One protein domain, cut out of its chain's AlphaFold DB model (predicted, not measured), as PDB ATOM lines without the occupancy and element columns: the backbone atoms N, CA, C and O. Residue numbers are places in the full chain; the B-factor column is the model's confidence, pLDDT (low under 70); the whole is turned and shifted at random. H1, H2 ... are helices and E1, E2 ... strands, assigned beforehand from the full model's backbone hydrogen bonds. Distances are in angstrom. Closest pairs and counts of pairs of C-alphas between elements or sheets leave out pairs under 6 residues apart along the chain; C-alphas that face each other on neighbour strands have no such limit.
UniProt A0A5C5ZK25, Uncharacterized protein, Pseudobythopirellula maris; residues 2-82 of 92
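What this domain is: This is residues 2 to 82 of the 92 residues of an uncharacterized protein of Pseudobythopirellula maris (UniProt A0A5C5ZK25). Look first for one strongly twisted sheet of five strands, folded by a sharp bend in E2 into a small half-open barrel, its edges E4 and E5 joined by a tight link. Two short helices, H1 and H2, pack on it at separate places. The 81 printed residues run H1 E1 E2 E3 E4 E5 H2; the antiparallel sheet has the order E4 E3 E2 E1 E5, and the class is mixed. The whole is compact, radius of gyration of the C-alphas 12.2 A, spanning 35 by 28 by 25 A.

Where its parts are: Find E2, residues 27 to 37, 21.6 A from C-alpha 27 at (96.454, 122.602, 100.289) to C-alpha 37 at (107.373, 135.950, 113.214). Beside it are E1, residues 15 to 20, 16.5 A, and E3, residues 41 to 46, 14.8 A. The edge strands are E4, residues 58 to 61, 9.8 A, and E5, residues 65 to 69, 11.0 A. H1, residues 2 to 8, spans 10.1 A; H2, residues 73 to 81, spans 12.8 A.

How they stand to each other: E1 to E4 form a meander, each strand the antiparallel neighbour of the one before. E2 bends by 99 degrees at residue 34, pairing with E1 over 27 to 32, N 30 and O 17 at 2.8 A, and with E3 over 32 to 37, N 33 and O 45 at 2.8 A. Look for N 58 and O 44, 2.8 A, between E4 and E3, and N 16 and O 69, 3.0 A, between E1 and E5. H1 is on the sheet at a height of 7.9 A, only just over none of its strands, with 2 C-alphas falling on E2 and 2 on E3; its closest C-alphas to E2 are Arg 2 and Thr 37, 6.6 A. H2 is on the sheet over E2; its closest C-alphas to E1 are Val 75 and Ile 15, 6.8 A. H1 and H2 are apart. Every O i to N i+4 pair is within hydrogen-bond range in H1, 4 of 5 in H2.

The domain as a whole: The C-alphas farthest apart, Glu 23 and Lys 80, are 35.8 A apart. The printed part has no cut; the link E3 to E4, 11 residues, is long. Mean pLDDT of the printed part is 92.1, with residues 22 and 24 to 26 under 70.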
ATOM      1  N   ARG A   2     107.212 128.542 115.831       93.56
ATOM      2  CA  ARG A   2     107.882 129.869 115.829       93.56
ATOM      3  C   ARG A   2     109.394 129.849 116.092       93.56
ATOM      4  O   ARG A   2     110.169 130.245 115.233       93.56
ATOM      5  N   SER A   3     109.819 129.362 117.261       93.00
ATOM      6  CA  SER A   3     111.236 129.401 117.661       93.00
ATOM      7  C   SER A   3     112.157 128.605 116.729       93.00
ATOM      8  O   SER A   3     113.324 128.957 116.592       93.00
ATOM      9  N   ALA A   4     111.650 127.547 116.083       91.56
ATOM     10  CA  ALA A   4     112.415 126.795 115.093       91.56
ATOM     11  C   ALA A   4     112.604 127.622 113.814       91.56
ATOM     12  O   ALA A   4     113.730 127.759 113.343       91.56
ATOM     13  N   ILE A   5     111.531 128.253 113.321       94.06
ATOM     14  CA  ILE A   5     111.584 129.163 112.168       94.06
ATOM     15  C   ILE A   5     112.550 130.321 112.448       94.06
ATOM     16  O   ILE A   5     113.425 130.600 111.635       94.06
ATOM     17  N   ASP A   6     112.469 130.944 113.626       93.44
ATOM     18  CA  ASP A   6     113.361 132.047 114.004       93.44
ATOM     19  C   ASP A   6     114.833 131.663 114.072       93.44
ATOM     20  O   ASP A   6     115.695 132.460 113.701       93.44
ATOM     21  N   SER A   7     115.129 130.456 114.548       92.44
ATOM     22  CA  SER A   7     116.505 129.982 114.653       92.44
ATOM     23  C   SER A   7     117.109 129.610 113.298       92.44
ATOM     24  O   SER A   7     118.334 129.623 113.165       92.44
ATOM     25  N   ILE A   8     116.281 129.217 112.328       92.25
ATOM     26  CA  ILE A   8     116.733 128.676 111.040       92.25
ATOM     27  C   ILE A   8     116.713 129.746 109.943       92.25
ATOM     28  O   ILE A   8     117.602 129.747 109.095       92.25
ATOM     29  N   LYS A   9     115.789 130.717 109.994       90.81
ATOM     30  CA  LYS A   9     115.678 131.791 108.986       90.81
ATOM     31  C   LYS A   9     116.931 132.663 108.843       90.81
ATOM     32  O   LYS A   9     117.069 133.383 107.871       90.81
ATOM     33  N   THR A  10     117.831 132.648 109.828       91.00
ATOM     34  CA  THR A  10     119.111 133.376 109.764       91.00
ATOM     35  C   THR A  10     120.179 132.638 108.955       91.00
ATOM     36  O   THR A  10     121.220 133.220 108.663       91.00
ATOM     37  N   GLN A  11     119.948 131.364 108.628       92.88
ATOM     38  CA  GLN A  11     120.877 130.500 107.897       92.88
ATOM     39  C   GLN A  11     120.449 130.270 106.445       92.88
ATOM     40  O   GLN A  11     121.296 129.962 105.611       92.88
ATOM     41  N   TYR A  12     119.156 130.418 106.151       92.31
ATOM     42  CA  TYR A  12     118.577 130.160 104.838       92.31
ATOM     43  C   TYR A  12     117.638 131.291 104.447       92.31
ATOM     44  O   TYR A  12     116.758 131.665 105.222       92.31
ATOM     45  N   ASP A  13     117.807 131.791 103.227       89.88
ATOM     46  CA  ASP A  13     117.009 132.903 102.709       89.88
ATOM     47  C   ASP A  13     115.571 132.481 102.362       89.88
ATOM     48  O   ASP A  13     114.643 133.293 102.467       89.88
ATOM     49  N   GLY A  14     115.399 131.212 101.971       94.38
ATOM     50  CA  GLY A  14     114.143 130.636 101.500       94.38
ATOM     51  C   GLY A  14     113.559 129.554 102.407       94.38
ATOM     52  O   GLY A  14     114.279 128.754 103.009       94.38
ATOM     53  N   ILE A  15     112.230 129.512 102.453       96.94
ATOM     54  CA  ILE A  15     111.411 128.562 103.212       96.94
ATOM     55  C   ILE A  15     110.227 128.096 102.352       96.94
ATOM     56  O   ILE A  15     109.724 128.866 101.530       96.94
ATOM     57  N   ILE A  16     109.776 126.858 102.563       96.94
ATOM     58  CA  ILE A  16     108.451 126.384 102.138       96.94
ATOM     59  C   ILE A  16     107.570 126.230 103.371       96.94
ATOM     60  O   ILE A  16     108.022 125.689 104.386       96.94
ATOM     61  N   ILE A  17     106.331 126.696 103.265       96.62
ATOM     62  CA  ILE A  17     105.275 126.496 104.253       96.62
ATOM     63  C   ILE A  17     104.087 125.862 103.536       96.62
ATOM     64  O   ILE A  17     103.596 126.419 102.557       96.62
ATOM     65  N   GLU A  18     103.629 124.726 104.048       95.50
ATOM     66  CA  GLU A  18     102.403 124.063 103.609       95.50
ATOM     67  C   GLU A  18     101.386 124.109 104.750       95.50
ATOM     68  O   GLU A  18     101.743 123.939 105.926       95.50
ATOM     69  N   CYS A  19     100.134 124.385 104.397       93.81
ATOM     70  CA  CYS A  19      98.995 124.330 105.303       93.81
ATOM     71  C   CYS A  19      97.992 123.331 104.724       93.81
ATOM     72  O   CYS A  19      97.543 123.479 103.588       93.81
ATOM     73  N   GLU A  20      97.679 122.300 105.501       85.88
ATOM     74  CA  GLU A  20      96.663 121.310 105.151       85.88
ATOM     75  C   GLU A  20      95.376 121.671 105.892       85.88
ATOM     76  O   GLU A  20      95.374 121.728 107.125       85.88
ATOM     77  N   ASP A  21      94.288 121.888 105.157       79.44
ATOM     78  CA  ASP A  21      92.952 121.923 105.743       79.44
ATOM     79  C   ASP A  21      92.326 120.523 105.638       79.44
ATOM     80  O   ASP A  21      92.360 119.869 104.599       79.44
ATOM     81  N   ALA A  22      91.802 120.012 106.753       67.94
ATOM     82  CA  ALA A  22      91.124 118.717 106.773       67.94
ATOM     83  C   ALA A  22      89.656 118.821 106.322       67.94
ATOM     84  O   ALA A  22      89.037 117.796 106.026       67.94
ATOM     85  N   GLU A  23      89.085 120.028 106.337       72.75
ATOM     86  CA  GLU A  23      87.692 120.302 105.978       72.75
ATOM     87  C   GLU A  23      87.539 120.725 104.512       72.75
ATOM     88  O   GLU A  23      86.543 120.360 103.883       72.75
ATOM     89  N   ASP A  24      88.527 121.430 103.963       64.06
ATOM     90  CA  ASP A  24      88.604 121.814 102.553       64.06
ATOM     91  C   ASP A  24      89.745 121.033 101.875       64.06
ATOM     92  O   ASP A  24      90.864 121.016 102.370       64.06
ATOM     93  N   GLU A  25      89.507 120.393 100.721       65.88
ATOM     94  CA  GLU A  25      90.548 119.664  99.954       65.88
ATOM     95  C   GLU A  25      91.587 120.611  99.298       65.88
ATOM     96  O   GLU A  25      92.180 120.290  98.266       65.88
ATOM     97  N   SER A  26      91.771 121.815  99.844       68.19
ATOM     98  CA  SER A  26      92.756 122.791  99.398       68.19
ATOM     99  C   SER A  26      93.992 122.749 100.287       68.19
ATOM    100  O   SER A  26      93.919 122.983 101.491       68.19
ATOM    101  N   GLU A  27      95.138 122.496  99.665       81.00
ATOM    102  CA  GLU A  27      96.454 122.602 100.289       81.00
ATOM    103  C   GLU A  27      97.055 123.963  99.916       81.00
ATOM    104  O   GLU A  27      97.331 124.230  98.741       81.00
ATOM    105  N   ASP A  28      97.251 124.831 100.908       91.50
ATOM    106  CA  ASP A  28      97.932 126.105 100.691       91.50
ATOM    107  C   ASP A  28      99.444 125.877 100.692       91.50
ATOM    108  O   ASP A  28     100.025 125.366 101.653       91.50
ATOM    109  N   PHE A  29     100.098 126.299  99.610       93.56
ATOM    110  CA  PHE A  29     101.537 126.174  99.420       93.56
ATOM    111  C   PHE A  29     102.182 127.551  99.282       93.56
ATOM    112  O   PHE A  29     101.859 128.320  98.374       93.56
ATOM    113  N   TYR A  30     103.170 127.830 100.128       96.12
ATOM    114  CA  TYR A  30     103.943 129.063 100.082       96.12
ATOM    115  C   TYR A  30     105.436 128.775  99.963       96.12
ATOM    116  O   TYR A  30     105.993 127.990 100.728       96.12
ATOM    117  N   ILE A  31     106.110 129.490  99.064       96.62
ATOM    118  CA  ILE A  31     107.570 129.526  98.956       96.62
ATOM    119  C   ILE A  31     108.036 130.980  98.971       96.62
ATOM    120  O   ILE A  31     107.501 131.830  98.258       96.62
ATOM    121  N   GLY A  32     109.002 131.301  99.828       96.06
ATOM    122  CA  GLY A  32     109.345 132.700 100.052       96.06
ATOM    123  C   GLY A  32     110.362 132.937 101.152       96.06
ATOM    124  O   GLY A  32     111.062 132.018 101.567       96.06
ATOM    125  N   SER A  33     110.455 134.189 101.601       95.38
ATOM    126  CA  SER A  33     111.370 134.636 102.653       95.38
ATOM    127  C   SER A  33     110.604 135.117 103.880       95.38
ATOM    128  O   SER A  33     109.599 135.830 103.776       95.38
ATOM    129  N   VAL A  34     111.081 134.735 105.065       96.62
ATOM    130  CA  VAL A  34     110.461 135.111 106.341       96.62
ATOM    131  C   VAL A  34     110.801 136.559 106.672       96.62
ATOM    132  O   VAL A  34     111.927 136.867 107.056       96.62
ATOM    133  N   LEU A  35     109.803 137.442 106.623       95.19
ATOM    134  CA  LEU A  35     109.966 138.838 107.034       95.19
ATOM    135  C   LEU A  35     109.934 138.976 108.555       95.19
ATOM    136  O   LEU A  35     110.758 139.659 109.160       95.19
ATOM    137  N   SER A  36     108.958 138.331 109.195       95.62
ATOM    138  CA  SER A  36     108.805 138.371 110.646       95.62
ATOM    139  C   SER A  36     108.005 137.184 111.165       95.62
ATOM    140  O   SER A  36     107.334 136.471 110.420       95.62
ATOM    141  N   THR A  37     108.091 136.978 112.468       96.56
ATOM    142  CA  THR A  37     107.373 135.950 113.214       96.56
ATOM    143  C   THR A  37     106.891 136.570 114.520       96.56
ATOM    144  O   THR A  37     107.501 137.504 115.052       96.56
ATOM    145  N   ASN A  38     105.794 136.055 115.054       94.94
ATOM    146  CA  ASN A  38     105.398 136.290 116.434       94.94
ATOM    147  C   ASN A  38     104.789 135.004 117.015       94.94
ATOM    148  O   ASN A  38     104.951 133.926 116.443       94.94
ATOM    149  N   ASP A  39     104.135 135.095 118.170       95.50
ATOM    150  CA  ASP A  39     103.604 133.917 118.865       95.50
ATOM    151  C   ASP A  39     102.425 133.244 118.145       95.50
ATOM    152  O   ASP A  39     102.121 132.091 118.438       95.50
ATOM    153  N   GLU A  40     101.805 133.921 117.176       96.94
ATOM    154  CA  GLU A  40     100.599 133.459 116.482       96.94
ATOM    155  C   GLU A  40     100.823 133.215 114.990       96.94
ATOM    156  O   GLU A  40     100.160 132.360 114.409       96.94
ATOM    157  N   LYS A  41     101.740 133.949 114.352       97.25
ATOM    158  CA  LYS A  41     101.854 133.992 112.890       97.25
ATOM    159  C   LYS A  41     103.277 134.149 112.369       97.25
ATOM    160  O   LYS A  41     104.181 134.636 113.054       97.25
ATOM    161  N   VAL A  42     103.430 133.800 111.097       97.56
ATOM    162  CA  VAL A  42     104.589 134.086 110.250       97.56
ATOM    163  C   VAL A  42     104.149 135.052 109.156       97.56
ATOM    164  O   VAL A  42     103.090 134.885 108.559       97.56
ATOM    165  N   THR A  43     104.949 136.087 108.910       97.69
ATOM    166  CA  THR A  43     104.772 136.975 107.756       97.69
ATOM    167  C   THR A  43     105.807 136.613 106.706       97.69
ATOM    168  O   THR A  43     107.011 136.686 106.976       97.69
ATOM    169  N   LEU A  44     105.336 136.226 105.526       96.75
ATOM    170  CA  LEU A  44     106.151 135.697 104.445       96.75
ATOM    171  C   LEU A  44     106.034 136.595 103.212       96.75
ATOM    172  O   LEU A  44     104.937 136.837 102.716       96.75
ATOM    173  N   GLN A  45     107.165 137.055 102.688       96.12
ATOM    174  CA  GLN A  45     107.210 137.551 101.317       96.12
ATOM    175  C   GLN A  45     107.303 136.320 100.418       96.12
ATOM    176  O   GLN A  45     108.302 135.610 100.496       96.12
ATOM    177  N   HIS A  46     106.277 136.033  99.621       95.19
ATOM    178  CA  HIS A  46     106.223 134.837  98.775       95.19
ATOM    179  C   HIS A  46     106.157 135.198  97.293       95.19
ATOM    180  O   HIS A  46     105.925 136.358  96.939       95.19
ATOM    181  N   PHE A  47     106.424 134.212  96.444       94.56
ATOM    182  CA  PHE A  47     106.337 134.329  94.994       94.56
ATOM    183  C   PHE A  47     105.553 133.153  94.409       94.56
ATOM    184  O   PHE A  47     105.477 132.081  95.012       94.56
ATOM    185  N   ASP A  48     104.974 133.363  93.230       92.06
ATOM    186  CA  ASP A  48     104.172 132.364  92.529       92.06
ATOM    187  C   ASP A  48     105.025 131.311  91.790       92.06
ATOM    188  O   ASP A  48     106.253 131.380  91.715       92.06
ATOM    189  N   GLY A  49     104.373 130.323  91.168       88.94
ATOM    190  CA  GLY A  49     105.059 129.283  90.387       88.94
ATOM    191  C   GLY A  49     105.846 129.792  89.167       88.94
ATOM    192  O   GLY A  49     106.588 129.018  88.560       88.94
ATOM    193  N   LEU A  50     105.704 131.068  88.796       91.56
ATOM    194  CA  LEU A  50     106.453 131.725  87.724       91.56
ATOM    195  C   LEU A  50     107.633 132.556  88.256       91.56
ATOM    196  O   LEU A  50     108.384 133.116  87.456       91.56
ATOM    197  N   GLY A  51     107.831 132.613  89.577       91.31
ATOM    198  CA  GLY A  51     108.871 133.421  90.210       91.31
ATOM    199  C   GLY A  51     108.509 134.902  90.318       91.31
ATOM    200  O   GLY A  51     109.404 135.738  90.448       91.31
ATOM    201  N   THR A  52     107.222 135.248  90.240       93.00
ATOM    202  CA  THR A  52     106.744 136.617  90.448       93.00
ATOM    203  C   THR A  52     106.475 136.826  91.928       93.00
ATOM    204  O   THR A  52     105.648 136.130  92.509       93.00
ATOM    205  N   TRP A  53     107.174 137.778  92.545       94.12
ATOM    206  CA  TRP A  53     106.896 138.163  93.926       94.12
ATOM    207  C   TRP A  53     105.518 138.795  94.052       94.12
ATOM    208  O   TRP A  53     105.130 139.633  93.240       94.12
ATOM    209  N   GLU A  54     104.827 138.425  95.116       93.31
ATOM    210  CA  GLU A  54     103.519 138.969  95.442       93.31
ATOM    211  C   GLU A  54     103.641 140.403  95.961       93.31
ATOM    212  O   GLU A  54     104.559 140.733  96.718       93.31
ATOM    213  N   ASP A  55     102.709 141.270  95.559       90.44
ATOM    214  CA  ASP A  55     102.757 142.700  95.895       90.44
ATOM    215  C   ASP A  55     102.645 142.936  97.417       90.44
ATOM    216  O   ASP A  55     103.158 143.929  97.939       90.44
ATOM    217  N   ALA A  56     101.981 142.023  98.135       93.06
ATOM    218  CA  ALA A  56     101.806 142.077  99.580       93.06
ATOM    219  C   ALA A  56     102.307 140.788 100.260       93.06
ATOM    220  O   ALA A  56     102.107 139.692  99.731       93.06
ATOM    221  N   PRO A  57     102.910 140.885 101.460       95.94
ATOM    222  CA  PRO A  57     103.277 139.707 102.234       95.94
ATOM    223  C   PRO A  57     102.061 138.883 102.666       95.94
ATOM    224  O   PRO A  57     101.038 139.432 103.082       95.94
ATOM    225  N   SER A  58     102.228 137.565 102.684       95.69
ATOM    226  CA  SER A  58     101.260 136.631 103.254       95.69
ATOM    227  C   SER A  58     101.396 136.568 104.767       95.69
ATOM    228  O   SER A  58     102.502 136.534 105.314       95.69
ATOM    229  N   ILE A  59     100.255 136.526 105.449       97.00
ATOM    230  CA  ILE A  59     100.168 136.278 106.886       97.00
ATOM    231  C   ILE A  59      99.646 134.859 107.072       97.00
ATOM    232  O   ILE A  59      98.508 134.583 106.714       97.00
ATOM    233  N   ILE A  60     100.473 133.992 107.653       96.38
ATOM    234  CA  ILE A  60     100.166 132.573 107.839       96.38
ATOM    235  C   ILE A  60     100.094 132.295 109.339       96.38
ATOM    236  O   ILE A  60     101.044 132.598 110.075       96.38
ATOM    237  N   MET A  61      98.972 131.752 109.809       95.81
ATOM    238  CA  MET A  61      98.803 131.405 111.219       95.81
ATOM    239  C   MET A  61      99.614 130.154 111.542       95.81
ATOM    240  O   MET A  61      99.570 129.159 110.830       95.81
ATOM    241  N   LEU A  62     100.345 130.177 112.654       95.50
ATOM    242  CA  LEU A  62     101.153 129.040 113.098       95.50
ATOM    243  C   LEU A  62     100.315 127.795 113.411       95.50
ATOM    244  O   LEU A  62     100.881 126.705 113.448       95.50
ATOM    245  N   SER A  63      99.021 127.965 113.691       93.81
ATOM    246  CA  SER A  63      98.066 126.876 113.915       93.81
ATOM    247  C   SER A  63      97.755 126.080 112.655       93.81
ATOM    248  O   SER A  63      97.399 124.913 112.781       93.81
ATOM    249  N   ASP A  64      97.910 126.697 111.485       93.00
ATOM    250  CA  ASP A  64      97.428 126.155 110.211       93.00
ATOM    251  C   ASP A  64      98.572 125.467 109.445       93.00
ATOM    252  O   ASP A  64      98.352 124.688 108.525       93.00
ATOM    253  N   ILE A  65      99.819 125.711 109.862       94.75
ATOM    254  CA  ILE A  65     101.016 125.134 109.252       94.75
ATOM    255  C   ILE A  65     101.122 123.644 109.593       94.75
ATOM    256  O   ILE A  65     101.378 123.278 110.747       94.75
ATOM    257  N   SER A  66     101.043 122.795 108.570       94.25
ATOM    258  CA  SER A  66     101.268 121.350 108.672       94.25
ATOM    259  C   SER A  66     102.745 120.992 108.473       94.25
ATOM    260  O   SER A  66     103.276 120.121 109.171       94.25
ATOM    261  N   LEU A  67     103.443 121.703 107.580       94.62
ATOM    262  CA  LEU A  67     104.830 121.416 107.223       94.62
ATOM    263  C   LEU A  67     105.637 122.691 106.950       94.62
ATOM    264  O   LEU A  67     105.179 123.653 106.339       94.62
ATOM    265  N   VAL A  68     106.890 122.670 107.406       95.75
ATOM    266  CA  VAL A  68     107.894 123.689 107.102       95.75
ATOM    267  C   VAL A  68     109.147 123.005 106.593       95.75
ATOM    268  O   VAL A  68     109.659 122.086 107.238       95.75
ATOM    269  N   GLN A  69     109.678 123.484 105.472       96.44
ATOM    270  CA  GLN A  69     110.902 122.953 104.887       96.44
ATOM    271  C   GLN A  69     111.918 124.064 104.630       96.44
ATOM    272  O   GLN A  69     111.591 125.143 104.140       96.44
ATOM    273  N   PHE A  70     113.175 123.756 104.929       95.44
ATOM    274  CA  PHE A  70     114.339 124.581 104.632       95.44
ATOM    275  C   PHE A  70     115.360 123.733 103.875       95.44
ATOM    276  O   PHE A  70     115.331 122.505 103.972       95.44
ATOM    277  N   ASP A  71     116.267 124.390 103.156       95.50
ATOM    278  CA  ASP A  71     117.415 123.750 102.497       95.50
ATOM    279  C   ASP A  71     117.053 122.566 101.584       95.50
ATOM    280  O   ASP A  71     117.741 121.544 101.521       95.50
ATOM    281  N   THR A  72     115.928 122.674 100.877       95.88
ATOM    282  CA  THR A  72     115.537 121.653  99.908       95.88
ATOM    283  C   THR A  72     116.119 121.990  98.536       95.88
ATOM    284  O   THR A  72     116.252 123.169  98.188       95.88
ATOM    285  N   PRO A  73     116.410 120.984  97.686       94.69
ATOM    286  CA  PRO A  73     116.790 121.240  96.300       94.69
ATOM    287  C   PRO A  73     115.770 122.112  95.556       94.69
ATOM    288  O   PRO A  73     116.157 122.879  94.679       94.69
ATOM    289  N   TYR A  74     114.486 122.017  95.919       91.81
ATOM    290  CA  TYR A  74     113.411 122.805  95.325       91.81
ATOM    291  C   TYR A  74     113.536 124.293  95.676       91.81
ATOM    292  O   TYR A  74     113.666 125.113  94.764       91.81
ATOM    293  N   VAL A  75     113.616 124.633  96.974       93.38
ATOM    294  CA  VAL A  75     113.834 126.020  97.431       93.38
ATOM    295  C   VAL A  75     115.106 126.583  96.828       93.38
ATOM    296  O   VAL A  75     115.074 127.629  96.191       93.38
ATOM    297  N   ASN A  76     116.211 125.853  96.966       93.06
ATOM    298  CA  ASN A  76     117.527 126.318  96.545       93.06
ATOM    299  C   ASN A  76     117.603 126.553  95.025       93.06
ATOM    300  O   ASN A  76     118.321 127.444  94.569       93.06
ATOM    301  N   THR A  77     116.854 125.779  94.229       92.81
ATOM    302  CA  THR A  77     116.785 125.973  92.773       92.81
ATOM    303  C   THR A  77     116.031 127.245  92.423       92.81
ATOM    304  O   THR A  77     116.566 128.045  91.658       92.81
ATOM    305  N   PHE A  78     114.838 127.465  92.986       91.50
ATOM    306  CA  PHE A  78     114.110 128.715  92.759       91.50
ATOM    307  C   PHE A  78     114.939 129.912  93.211       91.50
ATOM    308  O   PHE A  78     115.172 130.821  92.419       91.50
ATOM    309  N   TRP A  79     115.488 129.858  94.426       91.38
ATOM    310  CA  TRP A  79     116.253 130.959  95.008       91.38
ATOM    311  C   TRP A  79     117.434 131.414  94.149       91.38
ATOM    312  O   TRP A  79     117.732 132.599  94.063       91.38
ATOM    313  N   LYS A  80     118.095 130.475  93.466       91.62
ATOM    314  CA  LYS A  80     119.236 130.767  92.591       91.62
ATOM    315  C   LYS A  80     118.870 131.597  91.354       91.62
ATOM    316  O   LYS A  80     119.736 132.286  90.817       91.62
ATOM    317  N   TYR A  81     117.639 131.476  90.862       91.62
ATOM    318  CA  TYR A  81     117.194 132.091  89.606       91.62
ATOM    319  C   TYR A  81     116.081 133.122  89.792       91.62
ATOM    320  O   TYR A  81     115.671 133.756  88.820       91.62
ATOM    321  N   LEU A  82     115.604 133.290  91.022       92.12
ATOM    322  CA  LEU A  82     114.582 134.253  91.374       92.12
ATOM    323  C   LEU A  82     115.132 135.670  91.206       92.12
ATOM    324  O   LEU A  82     116.204 136.004  91.712       92.12
TER     325      LEU A  82